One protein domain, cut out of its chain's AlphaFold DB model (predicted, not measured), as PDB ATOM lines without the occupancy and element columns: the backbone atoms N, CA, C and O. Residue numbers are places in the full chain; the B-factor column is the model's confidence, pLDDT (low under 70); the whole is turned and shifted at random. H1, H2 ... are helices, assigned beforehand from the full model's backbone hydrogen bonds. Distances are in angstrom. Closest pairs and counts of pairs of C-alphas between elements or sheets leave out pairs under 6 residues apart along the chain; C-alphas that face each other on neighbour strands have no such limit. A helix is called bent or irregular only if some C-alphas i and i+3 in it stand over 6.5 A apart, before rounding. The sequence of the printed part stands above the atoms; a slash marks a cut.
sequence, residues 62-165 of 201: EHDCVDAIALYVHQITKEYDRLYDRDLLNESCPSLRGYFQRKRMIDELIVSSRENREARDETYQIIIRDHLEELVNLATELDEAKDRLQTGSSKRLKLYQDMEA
ATOM      1  N   GLU A  62       2.125  11.211  37.443       96.06
ATOM      2  CA  GLU A  62       3.456  10.642  37.627       96.06
ATOM      3  C   GLU A  62       4.378  10.949  36.439       96.06
ATOM      4  O   GLU A  62       5.495  11.425  36.657       96.06
ATOM      5  N   HIS A  63       3.895  10.784  35.206       95.25
ATOM      6  CA  HIS A  63       4.642  11.142  33.997       95.25
ATOM      7  C   HIS A  63       5.040  12.625  33.992       95.25
ATOM      8  O   HIS A  63       6.212  12.945  33.803       95.25
ATOM      9  N   ASP A  64       4.105  13.526  34.316       96.50
ATOM     10  CA  ASP A  64       4.363  14.968  34.433       96.50
ATOM     11  C   ASP A  64       5.432  15.285  35.494       96.50
ATOM     12  O   ASP A  64       6.188  16.254  35.378       96.50
ATOM     13  N   CYS A  65       5.515  14.483  36.561       97.31
ATOM     14  CA  CYS A  65       6.571  14.619  37.563       97.31
ATOM     15  C   CYS A  65       7.934  14.183  37.030       97.31
ATOM     16  O   CYS A  65       8.920  14.873  37.295       97.31
ATOM     17  N   VAL A  66       7.996  13.064  36.306       95.81
ATOM     18  CA  VAL A  66       9.228  12.553  35.691       95.81
ATOM     19  C   VAL A  66       9.761  13.544  34.660       95.81
ATOM     20  O   VAL A  66      10.923  13.941  34.752       95.81
ATOM     21  N   ASP A  67       8.904  14.017  33.754       95.25
ATOM     22  CA  ASP A  67       9.263  14.996  32.723       95.25
ATOM     23  C   ASP A  67       9.801  16.288  33.343       95.25
ATOM     24  O   ASP A  67      10.840  16.807  32.929       95.25
ATOM     25  N   ALA A  68       9.137  16.785  34.389       96.19
ATOM     26  CA  ALA A  68       9.582  17.975  35.100       96.19
ATOM     27  C   ALA A  68      10.952  17.793  35.773       96.19
ATOM     28  O   ALA A  68      11.775  18.708  35.738       96.19
ATOM     29  N   ILE A  69      11.207  16.630  36.384       95.94
ATOM     30  CA  ILE A  69      12.505  16.325  37.003       95.94
ATOM     31  C   ILE A  69      13.592  16.252  35.928       95.94
ATOM     32  O   ILE A  69      14.613  16.925  36.053       95.94
ATOM     33  N   ALA A  70      13.366  15.488  34.856       95.62
ATOM     34  CA  ALA A  70      14.328  15.331  33.769       95.62
ATOM     35  C   ALA A  70      14.671  16.678  33.110       95.62
ATOM     36  O   ALA A  70      15.848  16.989  32.900       95.62
ATOM     37  N   LEU A  71      13.656  17.509  32.845       95.00
ATOM     38  CA  LEU A  71      13.837  18.847  32.290       95.00
ATOM     39  C   LEU A  71      14.640  19.751  33.230       95.00
ATOM     40  O   LEU A  71      15.564  20.423  32.771       95.00
ATOM     41  N   TYR A  72      14.323  19.749  34.527       95.75
ATOM     42  CA  TYR A  72      15.045  20.540  35.522       95.75
ATOM     43  C   TYR A  72      16.524  20.160  35.575       95.75
ATOM     44  O   TYR A  72      17.383  21.023  35.402       95.75
ATOM     45  N   VAL A  73      16.831  18.862  35.709       95.62
ATOM     46  CA  VAL A  73      18.219  18.369  35.729       95.62
ATOM     47  C   VAL A  73      18.953  18.770  34.448       95.62
ATOM     48  O   VAL A  73      20.105  19.206  34.492       95.62
ATOM     49  N   HIS A  74      18.287  18.702  33.294       94.19
ATOM     50  CA  HIS A  74      18.888  19.154  32.046       94.19
ATOM     51  C   HIS A  74      19.194  20.662  32.043       94.19
ATOM     52  O   HIS A  74      20.256  21.080  31.574       94.19
ATOM     53  N   GLN A  75      18.277  21.486  32.543       94.75
ATOM     54  CA  GLN A  75      18.457  22.935  32.580       94.75
ATOM     55  C   GLN A  75      19.616  23.326  33.497       94.75
ATOM     56  O   GLN A  75      20.508  24.046  33.046       94.75
ATOM     57  N   ILE A  76      19.664  22.790  34.722       94.94
ATOM     58  CA  ILE A  76      20.730  23.119  35.677       94.94
ATOM     59  C   ILE A  76      22.094  22.615  35.200       94.94
ATOM     60  O   ILE A  76      23.082  23.336  35.284       94.94
ATOM     61  N   THR A  77      22.167  21.418  34.607       94.06
ATOM     62  CA  THR A  77      23.435  20.878  34.083       94.06
ATOM     63  C   THR A  77      23.967  21.738  32.940       94.06
ATOM     64  O   THR A  77      25.159  22.032  32.889       94.06
ATOM     65  N   LYS A  78      23.083  22.207  32.050       92.69
ATOM     66  CA  LYS A  78      23.432  23.125  30.959       92.69
ATOM     67  C   LYS A  78      23.842  24.508  31.462       92.69
ATOM     68  O   LYS A  78      24.709  25.137  30.863       92.69
ATOM     69  N   GLU A  79      23.197  25.011  32.508       92.81
ATOM     70  CA  GLU A  79      23.585  26.267  33.147       92.81
ATOM     71  C   GLU A  79      24.985  26.151  33.757       92.81
ATOM     72  O   GLU A  79      25.848  26.983  33.489       92.81
ATOM     73  N   TYR A  80      25.248  25.075  34.493       93.06
ATOM     74  CA  TYR A  80      26.529  24.853  35.148       93.06
ATOM     75  C   TYR A  80      27.668  24.645  34.136       93.06
ATOM     76  O   TYR A  80      28.711  25.271  34.296       93.06
ATOM     77  N   ASP A  81      27.458  23.876  33.058       90.44
ATOM     78  CA  ASP A  81      28.436  23.696  31.958       90.44
ATOM     79  C   ASP A  81      28.768  25.018  31.235       90.44
ATOM     80  O   ASP A  81      29.837  25.150  30.649       90.44
ATOM     81  N   ARG A  82      27.888  26.030  31.303       89.81
ATOM     82  CA  ARG A  82      28.169  27.386  30.791       89.81
ATOM     83  C   ARG A  82      28.930  28.262  31.781       89.81
ATOM     84  O   ARG A  82      29.689  29.126  31.352       89.81
ATOM     85  N   LEU A  83      28.659  28.112  33.076       88.38
ATOM     86  CA  LEU A  83      29.197  28.983  34.125       88.38
ATOM     87  C   LEU A  83      30.566  28.533  34.640       88.38
ATOM     88  O   LEU A  83      31.338  29.363  35.123       88.38
ATOM     89  N   TYR A  84      30.858  27.238  34.573       91.19
ATOM     90  CA  TYR A  84      32.018  26.649  35.222       91.19
ATOM     91  C   TYR A  84      32.855  25.827  34.250       91.19
ATOM     92  O   TYR A  84      32.349  25.193  33.329       91.19
ATOM     93  N   ASP A  85      34.161  25.821  34.504       89.25
ATOM     94  CA  ASP A  85      35.096  24.965  33.791       89.25
ATOM     95  C   ASP A  85      34.768  23.477  34.005       89.25
ATOM     96  O   ASP A  85      34.394  23.052  35.105       89.25
ATOM     97  N   ARG A  86      34.931  22.676  32.950       88.75
ATOM     98  CA  ARG A  86      34.545  21.262  32.952       88.75
ATOM     99  C   ARG A  86      35.341  20.436  33.960       88.75
ATOM    100  O   ARG A  86      34.769  19.526  34.561       88.75
ATOM    101  N   ASP A  87      36.617  20.746  34.180       89.88
ATOM    102  CA  ASP A  87      37.419  20.019  35.166       89.88
ATOM    103  C   ASP A  87      36.936  20.342  36.577       89.88
ATOM    104  O   ASP A  87      36.720  19.436  37.379       89.88
ATOM    105  N   LEU A  88      36.643  21.618  36.850       90.56
ATOM    106  CA  LEU A  88      36.082  22.038  38.134       90.56
ATOM    107  C   LEU A  88      34.710  21.394  38.409       90.56
ATOM    108  O   LEU A  88      34.441  20.978  39.541       90.56
ATOM    109  N   LEU A  89      33.856  21.283  37.387       91.50
ATOM    110  CA  LEU A  89      32.573  20.582  37.480       91.50
ATOM    111  C   LEU A  89      32.759  19.097  37.786       91.50
ATOM    112  O   LEU A  89      32.136  18.588  38.712       91.50
ATOM    113  N   ASN A  90      33.646  18.418  37.061       90.75
ATOM    114  CA  ASN A  90      33.922  16.994  37.259       90.75
ATOM    115  C   ASN A  90      34.589  16.684  38.607       90.75
ATOM    116  O   ASN A  90      34.433  15.576  39.117       90.75
ATOM    117  N   GLU A  91      35.370  17.619  39.152       90.12
ATOM    118  CA  GLU A  91      35.948  17.537  40.498       90.12
ATOM    119  C   GLU A  91      34.875  17.724  41.578       90.12
ATOM    120  O   GLU A  91      34.892  17.034  42.596       90.12
ATOM    121  N   SER A  92      33.942  18.658  41.365       91.38
ATOM    122  CA  SER A  92      32.963  19.060  42.384       91.38
ATOM    123  C   SER A  92      31.681  18.227  42.381       91.38
ATOM    124  O   SER A  92      31.011  18.178  43.414       91.38
ATOM    125  N   CYS A  93      31.353  17.621  41.235       92.69
ATOM    126  CA  CYS A  93      30.185  16.778  40.996       92.69
ATOM    127  C   CYS A  93      30.563  15.552  40.129       92.69
ATOM    128  O   CYS A  93      30.310  15.524  38.919       92.69
ATOM    129  N   PRO A  94      31.209  14.523  40.713       88.62
ATOM    130  CA  PRO A  94      31.530  13.278  40.019       88.62
ATOM    131  C   PRO A  94      30.368  12.610  39.272       88.62
ATOM    132  O   PRO A  94      30.618  12.042  38.204       88.62
ATOM    133  N   SER A  95      29.119  12.690  39.753       89.12
ATOM    134  CA  SER A  95      27.975  12.040  39.079       89.12
ATOM    135  C   SER A  95      27.630  12.664  37.725       89.12
ATOM    136  O   SER A  95      26.928  12.048  36.915       89.12
ATOM    137  N   LEU A  96      28.159  13.858  37.435       90.75
ATOM    138  CA  LEU A  96      28.069  14.473  36.115       90.75
ATOM    139  C   LEU A  96      28.813  13.640  35.054       90.75
ATOM    140  O   LEU A  96      28.444  13.654  33.873       90.75
ATOM    141  N   ARG A  97      29.817  12.844  35.456       87.38
ATOM    142  CA  ARG A  97      30.478  11.888  34.559       87.38
ATOM    143  C   ARG A  97      29.474  10.828  34.110       87.38
ATOM    144  O   ARG A  97      28.823  10.152  34.903       87.38
ATOM    145  N   GLY A  98      29.335  10.689  32.797       85.00
ATOM    146  CA  GLY A  98      28.381   9.761  32.189       85.00
ATOM    147  C   GLY A  98      26.926  10.241  32.195       85.00
ATOM    148  O   GLY A  98      26.104   9.626  31.517       85.00
ATOM    149  N   TYR A  99      26.594  11.366  32.848       90.88
ATOM    150  CA  TYR A  99      25.231  11.908  32.818       90.88
ATOM    151  C   TYR A  99      24.763  12.183  31.388       90.88
ATOM    152  O   TYR A  99      23.655  11.808  31.033       90.88
ATOM    153  N   PHE A 100      25.603  12.766  30.531       87.88
ATOM    154  CA  PHE A 100      25.204  13.088  29.154       87.88
ATOM    155  C   PHE A 100      24.841  11.859  28.312       87.88
ATOM    156  O   PHE A 100      23.992  11.958  27.426       87.88
ATOM    157  N   GLN A 101      25.451  10.702  28.588       89.19
ATOM    158  CA  GLN A 101      25.075   9.446  27.943       89.19
ATOM    159  C   GLN A 101      23.700   8.985  28.434       89.19
ATOM    160  O   GLN A 101      22.828   8.690  27.622       89.19
ATOM    161  N   ARG A 102      23.482   8.999  29.751       89.75
ATOM    162  CA  ARG A 102      22.197   8.625  30.357       89.75
ATOM    163  C   ARG A 102      21.067   9.559  29.957       89.75
ATOM    164  O   ARG A 102      19.985   9.105  29.616       89.75
ATOM    165  N   LYS A 103      21.336  10.861  29.910       92.75
ATOM    166  CA  LYS A 103      20.404  11.870  29.415       92.75
ATOM    167  C   LYS A 103      19.906  11.503  28.022       92.75
ATOM    168  O   LYS A 103      18.707  11.552  27.792       92.75
ATOM    169  N   ARG A 104      20.808  11.121  27.112       92.50
ATOM    170  CA  ARG A 104      20.420  10.713  25.759       92.50
ATOM    171  C   ARG A 104      19.465   9.518  25.790       92.50
ATOM    172  O   ARG A 104      18.448   9.566  25.116       92.50
ATOM    173  N   MET A 105      19.750   8.512  26.618       92.94
ATOM    174  CA  MET A 105      18.862   7.356  26.792       92.94
ATOM    175  C   MET A 105      17.483   7.770  27.325       92.94
ATOM    176  O   MET A 105      16.465   7.344  26.794       92.94
ATOM    177  N   ILE A 106      17.433   8.644  28.336       93.06
ATOM    178  CA  ILE A 106      16.174   9.154  28.901       93.06
ATOM    179  C   ILE A 106      15.391   9.962  27.858       93.06
ATOM    180  O   ILE A 106      14.187   9.769  27.721       93.06
ATOM    181  N   ASP A 107      16.055  10.835  27.094       91.88
ATOM    182  CA  ASP A 107      15.415  11.600  26.020       91.88
ATOM    183  C   ASP A 107      14.830  10.661  24.949       91.88
ATOM    184  O   ASP A 107      13.708  10.874  24.496       91.88
ATOM    185  N   GLU A 108      15.565   9.616  24.555       94.00
ATOM    186  CA  GLU A 108      15.118   8.605  23.586       94.00
ATOM    187  C   GLU A 108      13.894   7.830  24.101       94.00
ATOM    188  O   GLU A 108      12.926   7.636  23.359       94.00
ATOM    189  N   LEU A 109      13.877   7.456  25.385       93.06
ATOM    190  CA  LEU A 109      12.713   6.844  26.034       93.06
ATOM    191  C   LEU A 109      11.510   7.803  26.043       93.06
ATOM    192  O   LEU A 109      10.415   7.433  25.628       93.06
ATOM    193  N   ILE A 110      11.697   9.068  26.430       90.00
ATOM    194  CA  ILE A 110      10.607  10.056  26.443       90.00
ATOM    195  C   ILE A 110      10.068  10.292  25.027       90.00
ATOM    196  O   ILE A 110       8.850  10.329  24.839       90.00
ATOM    197  N   VAL A 111      10.936  10.432  24.021       91.44
ATOM    198  CA  VAL A 111      10.526  10.636  22.622       91.44
ATOM    199  C   VAL A 111       9.769   9.420  22.089       91.44
ATOM    200  O   VAL A 111       8.656   9.585  21.593       91.44
ATOM    201  N   SER A 112      10.300   8.207  22.263       90.06
ATOM    202  CA  SER A 112       9.629   6.976  21.817       90.06
ATOM    203  C   SER A 112       8.268   6.769  22.495       90.06
ATOM    204  O   SER A 112       7.300   6.377  21.839       90.06
ATOM    205  N   SER A 113       8.131   7.154  23.768       90.69
ATOM    206  CA  SER A 113       6.854   7.103  24.494       90.69
ATOM    207  C   SER A 113       5.760   8.011  23.899       90.69
ATOM    208  O   SER A 113       4.565   7.783  24.110       90.69
ATOM    209  N   ARG A 114       6.144   9.057  23.149       86.56
ATOM    210  CA  ARG A 114       5.207   9.969  22.465       86.56
ATOM    211  C   ARG A 114       4.693   9.383  21.154       86.56
ATOM    212  O   ARG A 114       3.570   9.699  20.759       86.56
ATOM    213  N   GLU A 115       5.491   8.535  20.513       87.88
ATOM    214  CA  GLU A 115       5.149   7.840  19.271       87.88
ATOM    215  C   GLU A 115       4.308   6.586  19.541       87.88
ATOM    216  O   GLU A 115       3.374   6.301  18.793       87.88
ATOM    217  N   ASN A 116       4.568   5.887  20.652       89.06
ATOM    218  CA  ASN A 116       3.819   4.704  21.063       89.06
ATOM    219  C   ASN A 116       3.036   4.941  22.367       89.06
ATOM    220  O   ASN A 116       3.519   4.695  23.472       89.06
ATOM    221  N   ARG A 117       1.782   5.390  22.229       81.69
ATOM    222  CA  ARG A 117       0.904   5.684  23.376       81.69
ATOM    223  C   ARG A 117       0.553   4.456  24.216       81.69
ATOM    224  O   ARG A 117       0.263   4.629  25.397       81.69
ATOM    225  N   GLU A 118       0.557   3.265  23.620       83.19
ATOM    226  CA  GLU A 118       0.208   2.011  24.297       83.19
ATOM    227  C   GLU A 118       1.337   1.552  25.226       83.19
ATOM    228  O   GLU A 118       1.073   1.156  26.356       83.19
ATOM    229  N   ALA A 119       2.594   1.710  24.799       87.00
ATOM    230  CA  ALA A 119       3.782   1.372  25.593       87.00
ATOM    231  C   ALA A 119       4.266   2.511  26.511       87.00
ATOM    232  O   ALA A 119       5.307   2.403  27.165       87.00
ATOM    233  N   ARG A 120       3.543   3.638  26.547       90.25
ATOM    234  CA  ARG A 120       3.984   4.839  27.264       90.25
ATOM    235  C   ARG A 120       4.167   4.581  28.755       90.25
ATOM    236  O   ARG A 120       5.189   4.977  29.293       90.25
ATOM    237  N   ASP A 121       3.208   3.927  29.403       91.31
ATOM    238  CA  ASP A 121       3.289   3.652  30.843       91.31
ATOM    239  C   ASP A 121       4.514   2.788  31.179       91.31
ATOM    240  O   ASP A 121       5.353   3.187  31.981       91.31
ATOM    241  N   GLU A 122       4.711   1.683  30.456       93.62
ATOM    242  CA  GLU A 122       5.887   0.820  30.620       93.62
ATOM    243  C   GLU A 122       7.202   1.593  30.443       93.62
ATOM    244  O   GLU A 122       8.139   1.432  31.225       93.62
ATOM    245  N   THR A 123       7.249   2.505  29.469       94.25
ATOM    246  CA  THR A 123       8.419   3.360  29.236       94.25
ATOM    247  C   THR A 123       8.713   4.271  30.431       94.25
ATOM    248  O   THR A 123       9.864   4.389  30.851       94.25
ATOM    249  N   TYR A 124       7.692   4.898  31.023       94.50
ATOM    250  CA  TYR A 124       7.886   5.727  32.215       94.50
ATOM    251  C   TYR A 124       8.249   4.897  33.444       94.50
ATOM    252  O   TYR A 124       9.096   5.331  34.222       94.50
ATOM    253  N   GLN A 125       7.701   3.688  33.591       94.50
ATOM    254  CA  GLN A 125       8.105   2.778  34.664       94.50
ATOM    255  C   GLN A 125       9.584   2.379  34.549       94.50
ATOM    256  O   GLN A 125      10.271   2.295  35.567       94.50
ATOM    257  N   ILE A 126      10.111   2.214  33.330       94.50
ATOM    258  CA  ILE A 126      11.553   2.023  33.096       94.50
ATOM    259  C   ILE A 126      12.342   3.252  33.563       94.50
ATOM    260  O   ILE A 126      13.293   3.106  34.325       94.50
ATOM    261  N   ILE A 127      11.930   4.468  33.181       94.94
ATOM    262  CA  ILE A 127      12.617   5.702  33.607       94.94
ATOM    263  C   ILE A 127      12.610   5.836  35.139       94.94
ATOM    264  O   ILE A 127      13.632   6.171  35.739       94.94
ATOM    265  N   ILE A 128      11.471   5.561  35.779       94.69
ATOM    266  CA  ILE A 128      11.314   5.639  37.235       94.69
ATOM    267  C   ILE A 128      12.227   4.635  37.935       94.69
ATOM    268  O   ILE A 128      12.923   5.002  38.878       94.69
ATOM    269  N   ARG A 129      12.234   3.384  37.471       95.31
ATOM    270  CA  ARG A 129      13.007   2.306  38.087       95.31
ATOM    271  C   ARG A 129      14.511   2.476  37.879       95.31
ATOM    272  O   ARG A 129      15.267   2.284  38.824       95.31
ATOM    273  N   ASP A 130      14.929   2.831  36.666       95.31
ATOM    274  CA  ASP A 130      16.327   2.681  36.247       95.31
ATOM    275  C   ASP A 130      17.104   4.007  36.228       95.31
ATOM    276  O   ASP A 130      18.334   3.995  36.205       95.31
ATOM    277  N   HIS A 131      16.424   5.161  36.215       94.44
ATOM    278  CA  HIS A 131      17.079   6.455  35.969       94.44
ATOM    279  C   HIS A 131      16.709   7.567  36.951       94.44
ATOM    280  O   HIS A 131      17.468   8.527  37.110       94.44
ATOM    281  N   LEU A 132      15.556   7.481  37.613       93.56
ATOM    282  CA  LEU A 132      15.064   8.573  38.447       93.56
ATOM    283  C   LEU A 132      15.982   8.886  39.629       93.56
ATOM    284  O   LEU A 132      16.257  10.056  39.887       93.56
ATOM    285  N   GLU A 133      16.438   7.863  40.350       93.69
ATOM    286  CA  GLU A 133      17.307   8.050  41.516       93.69
ATOM    287  C   GLU A 133      18.586   8.801  41.130       93.69
ATOM    288  O   GLU A 133      18.991   9.748  41.800       93.69
ATOM    289  N   GLU A 134      19.171   8.460  39.986       92.31
ATOM    290  CA  GLU A 134      20.376   9.110  39.487       92.31
ATOM    291  C   GLU A 134      20.140  10.577  39.108       92.31
ATOM    292  O   GLU A 134      20.992  11.424  39.382       92.31
ATOM    293  N   LEU A 135      18.985  10.905  38.513       94.25
ATOM    294  CA  LEU A 135      18.606  12.296  38.239       94.25
ATOM    295  C   LEU A 135      18.483  13.100  39.538       94.25
ATOM    296  O   LEU A 135      18.991  14.218  39.629       94.25
ATOM    297  N   VAL A 136      17.824  12.528  40.547       94.50
ATOM    298  CA  VAL A 136      17.638  13.162  41.858       94.50
ATOM    299  C   VAL A 136      18.987  13.383  42.545       94.50
ATOM    300  O   VAL A 136      19.240  14.477  43.054       94.50
ATOM    301  N   ASN A 137      19.862  12.377  42.520       93.75
ATOM    302  CA  ASN A 137      21.193  12.448  43.115       93.75
ATOM    303  C   ASN A 137      22.054  13.503  42.419       93.75
ATOM    304  O   ASN A 137      22.651  14.332  43.098       93.75
ATOM    305  N   LEU A 138      22.048  13.546  41.083       94.88
ATOM    306  CA  LEU A 138      22.789  14.557  40.332       94.88
ATOM    307  C   LEU A 138      22.303  15.976  40.646       94.88
ATOM    308  O   LEU A 138      23.115  16.872  40.858       94.88
ATOM    309  N   ALA A 139      20.987  16.193  40.676       94.62
ATOM    310  CA  ALA A 139      20.434  17.506  40.994       94.62
ATOM    311  C   ALA A 139      20.803  17.955  42.415       94.62
ATOM    312  O   ALA A 139      21.172  19.109  42.613       94.62
ATOM    313  N   THR A 140      20.747  17.033  43.379       93.25
ATOM    314  CA  THR A 140      21.136  17.293  44.772       93.25
ATOM    315  C   THR A 140      22.629  17.616  44.872       93.25
ATOM    316  O   THR A 140      23.008  18.615  45.472       93.25
ATOM    317  N   GLU A 141      23.481  16.831  44.212       94.19
ATOM    318  CA  GLU A 141      24.930  17.036  44.216       94.19
ATOM    319  C   GLU A 141      25.331  18.367  43.562       94.19
ATOM    320  O   GLU A 141      26.225  19.049  44.061       94.19
ATOM    321  N   LEU A 142      24.665  18.773  42.475       93.56
ATOM    322  CA  LEU A 142      24.896  20.070  41.828       93.56
ATOM    323  C   LEU A 142      24.507  21.252  42.724       93.56
ATOM    324  O   LEU A 142      25.200  22.276  42.719       93.56
ATOM    325  N   ASP A 143      23.425  21.119  43.489       92.31
ATOM    326  CA  ASP A 143      23.010  22.138  44.453       92.31
ATOM    327  C   ASP A 143      24.023  22.238  45.606       92.31
ATOM    328  O   ASP A 143      24.557  23.313  45.881       92.31
ATOM    329  N   GLU A 144      24.426  21.105  46.183       92.31
ATOM    330  CA  GLU A 144      25.449  21.044  47.238       92.31
ATOM    331  C   GLU A 144      26.843  21.492  46.764       92.31
ATOM    332  O   GLU A 144      27.665  21.978  47.548       92.31
ATOM    333  N   ALA A 145      27.155  21.309  45.479       93.00
ATOM    334  CA  ALA A 145      28.417  21.724  44.879       93.00
ATOM    335  C   ALA A 145      28.474  23.224  44.570       93.00
ATOM    336  O   ALA A 145      29.568  23.739  44.324       93.00
ATOM    337  N   LYS A 146      27.344  23.938  44.598       92.00
ATOM    338  CA  LYS A 146      27.239  25.337  44.165       92.00
ATOM    339  C   LYS A 146      28.274  26.249  44.823       92.00
ATOM    340  O   LYS A 146      29.026  26.925  44.122       92.00
ATOM    341  N   ASP A 147      28.392  26.205  46.148       88.00
ATOM    342  CA  ASP A 147      29.333  27.055  46.889       88.00
ATOM    343  C   ASP A 147      30.800  26.705  46.578       88.00
ATOM    344  O   ASP A 147      31.662  27.589  46.458       88.00
ATOM    345  N   ARG A 148      31.095  25.409  46.390       90.06
ATOM    346  CA  ARG A 148      32.432  24.926  46.004       90.06
ATOM    347  C   ARG A 148      32.799  25.403  44.604       90.06
ATOM    348  O   ARG A 148      33.917  25.876  44.405       90.06
ATOM    349  N   LEU A 149      31.859  25.340  43.665       91.81
ATOM    350  CA  LEU A 149      32.033  25.787  42.284       91.81
ATOM    351  C   LEU A 149      32.259  27.298  42.202       91.81
ATOM    352  O   LEU A 149      33.202  27.742  41.547       91.81
ATOM    353  N   GLN A 150      31.470  28.094  42.923       89.75
ATOM    354  CA  GLN A 150      31.641  29.551  42.980       89.75
ATOM    355  C   GLN A 150      33.004  29.947  43.562       89.75
ATOM    356  O   GLN A 150      33.728  30.779  42.999       89.75
ATOM    357  N   THR A 151      33.392  29.304  44.665       88.75
ATOM    358  CA  THR A 151      34.687  29.537  45.312       88.75
ATOM    359  C   THR A 151      35.846  29.089  44.418       88.75
ATOM    360  O   THR A 151      36.838  29.807  44.276       88.75
ATOM    361  N   GLY A 152      35.732  27.911  43.801       86.44
ATOM    362  CA  GLY A 152      36.736  27.338  42.907       86.44
ATOM    363  C   GLY A 152      36.944  28.175  41.647       86.44
ATOM    364  O   GLY A 152      38.085  28.486  41.309       86.44
ATOM    365  N   SER A 153      35.857  28.620  41.014       88.75
ATOM    366  CA  SER A 153      35.890  29.489  39.832       88.75
ATOM    367  C   SER A 153      36.593  30.814  40.136       88.75
ATOM    368  O   SER A 153      37.538  31.198  39.447       88.75
ATOM    369  N   SER A 154      36.245  31.448  41.261       87.81
ATOM    370  CA  SER A 154      36.889  32.689  41.712       87.81
ATOM    371  C   SER A 154      38.389  32.518  41.981       87.81
ATOM    372  O   SER A 154      39.187  33.398  41.655       87.81
ATOM    373  N   LYS A 155      38.798  31.386  42.573       88.75
ATOM    374  CA  LYS A 155      40.215  31.069  42.815       88.75
ATOM    375  C   LYS A 155      40.981  30.845  41.512       88.75
ATOM    376  O   LYS A 155      42.068  31.398  41.365       88.75
ATOM    377  N   ARG A 156      40.423  30.072  40.573       89.06
ATOM    378  CA  ARG A 156      41.047  29.818  39.264       89.06
ATOM    379  C   ARG A 156      41.185  31.116  38.464       89.06
ATOM    380  O   ARG A 156      42.261  31.381  37.946       89.06
ATOM    381  N   LEU A 157      40.161  31.974  38.460       88.31
ATOM    382  CA  LEU A 157      40.222  33.283  37.800       88.31
ATOM    383  C   LEU A 157      41.355  34.163  38.352       88.31
ATOM    384  O   LEU A 157      42.130  34.714  37.574       88.31
ATOM    385  N   LYS A 158      41.496  34.249  39.681       90.06
ATOM    386  CA  LYS A 158      42.611  34.978  40.312       90.06
ATOM    387  C   LYS A 158      43.970  34.393  39.930       90.06
ATOM    388  O   LYS A 158      44.885  35.146  39.628       90.06
ATOM    389  N   LEU A 159      44.092  33.064  39.899       90.25
ATOM    390  CA  LEU A 159      45.329  32.399  39.491       90.25
ATOM    391  C   LEU A 159      45.713  32.750  38.044       90.25
ATOM    392  O   LEU A 159      46.875  33.054  37.792       90.25
ATOM    393  N   TYR A 160      44.750  32.758  37.115       88.12
ATOM    394  CA  TYR A 160      44.997  33.165  35.728       88.12
ATOM    395  C   TYR A 160      45.444  34.626  35.631       88.12
ATOM    396  O   TYR A 160      46.447  34.907  34.980       88.12
ATOM    397  N   GLN A 161      44.773  35.537  36.340       91.25
ATOM    398  CA  GLN A 161      45.155  36.953  36.382       91.25
ATOM    399  C   GLN A 161      46.568  37.154  36.951       91.25
ATOM    400  O   GLN A 161      47.356  37.925  36.402       91.25
ATOM    401  N   ASP A 162      46.926  36.424  38.009       92.81
ATOM    402  CA  ASP A 162      48.268  36.469  38.597       92.81
ATOM    403  C   ASP A 162      49.332  35.907  37.640       92.81
ATOM    404  O   ASP A 162      50.444  36.439  37.561       92.81
ATOM    405  N   MET A 163      49.014  34.836  36.906       89.94
ATOM    406  CA  MET A 163      49.903  34.263  35.893       89.94
ATOM    407  C   MET A 163      50.130  35.231  34.728       89.94
ATOM    408  O   MET A 163      51.279  35.436  34.335       89.94
ATOM    409  N   GLU A 164      49.076  35.873  34.224       92.31
ATOM    410  CA  GLU A 164      49.173  36.896  33.177       92.31
ATOM    411  C   GLU A 164      49.982  38.109  33.647       92.31
ATOM    412  O   GLU A 164      50.880  38.567  32.941       92.31
ATOM    413  N   ALA A 165      49.747  38.587  34.873       92.44
ATOM    414  CA  ALA A 165      50.503  39.695  35.448       92.44
ATOM    415  C   ALA A 165      52.001  39.364  35.585       92.44
ATOM    416  O   ALA A 165      52.858  40.208  35.305       92.44
TER     417      ALA A 165
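Overview. This is residues 62 to 165 of the 201 residues of an uncharacterized protein of Niveispirillum sp. SYP-B3756 (UniProt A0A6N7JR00). This is a long, thin rod of helices: H1 and H5a, the first arm of the bent helix H5, run side by side in its middle, and the hairpin of H3 and H4 lies toward the end where H1 begins. Short H2 packs on the second arm, H5b, toward the other end, where residues 157 to 165 stick out free. The printed part has 104 residues with five named helices, H1 to H5 in chain order, and no named strand: all helix, loose, with a radius of gyration of the C-alphas of 17.1 A and spans of 64 by 21 by 18 A.

Arrangement. H1, residues 62 to 83, touches H5a, residues 132 to 144, closest at the C-alphas of Val 73 and Ala 139, 5.8 A apart; they run the same way at a tilt of 38 degrees, only just steep. With residues 63 to 66 alone H1 touches H4, residues 120 to 130, closest at the C-alphas of His 63 and Tyr 124, 6.6 A. H3, residues 99 to 115, and H4 form a hairpin at a shallow tilt of 17 degrees; their closest C-alphas, of Ser 113 and Arg 120, are 4.6 A apart. H2, residues 86 to 92, touches residues 148 to 153 of H5b, residues 147 to 165, closest at the C-alphas of Ser 92 and Leu 149, 6.8 A. H1 and H5b are apart. Every O i to N i+4 pair is within hydrogen-bond range in H1, H2, H4, H5a and H5b, and 12 of 13 in H3.

Along the chain. H1 starts at C-alpha 62 (3.456, 10.642, 37.627) and is 31.8 A long; H3 is 24.6 A. H5, residues 132 to 165, was assigned as one helix by its hydrogen bonds but is bent: C-alphas 144 and 147 are 7.2 A apart, and its arms stand at 54 degrees. H5b, 27.2 A long, ends at C-alpha 165 (50.503, 39.695, 35.448).

Size, cuts and confidence. The C-alphas of Glu 118 and Ala 165, the two farthest apart, are 63.8 A apart. The printed part has no cut and no long link, and no printed residue is under 70 in pLDDT.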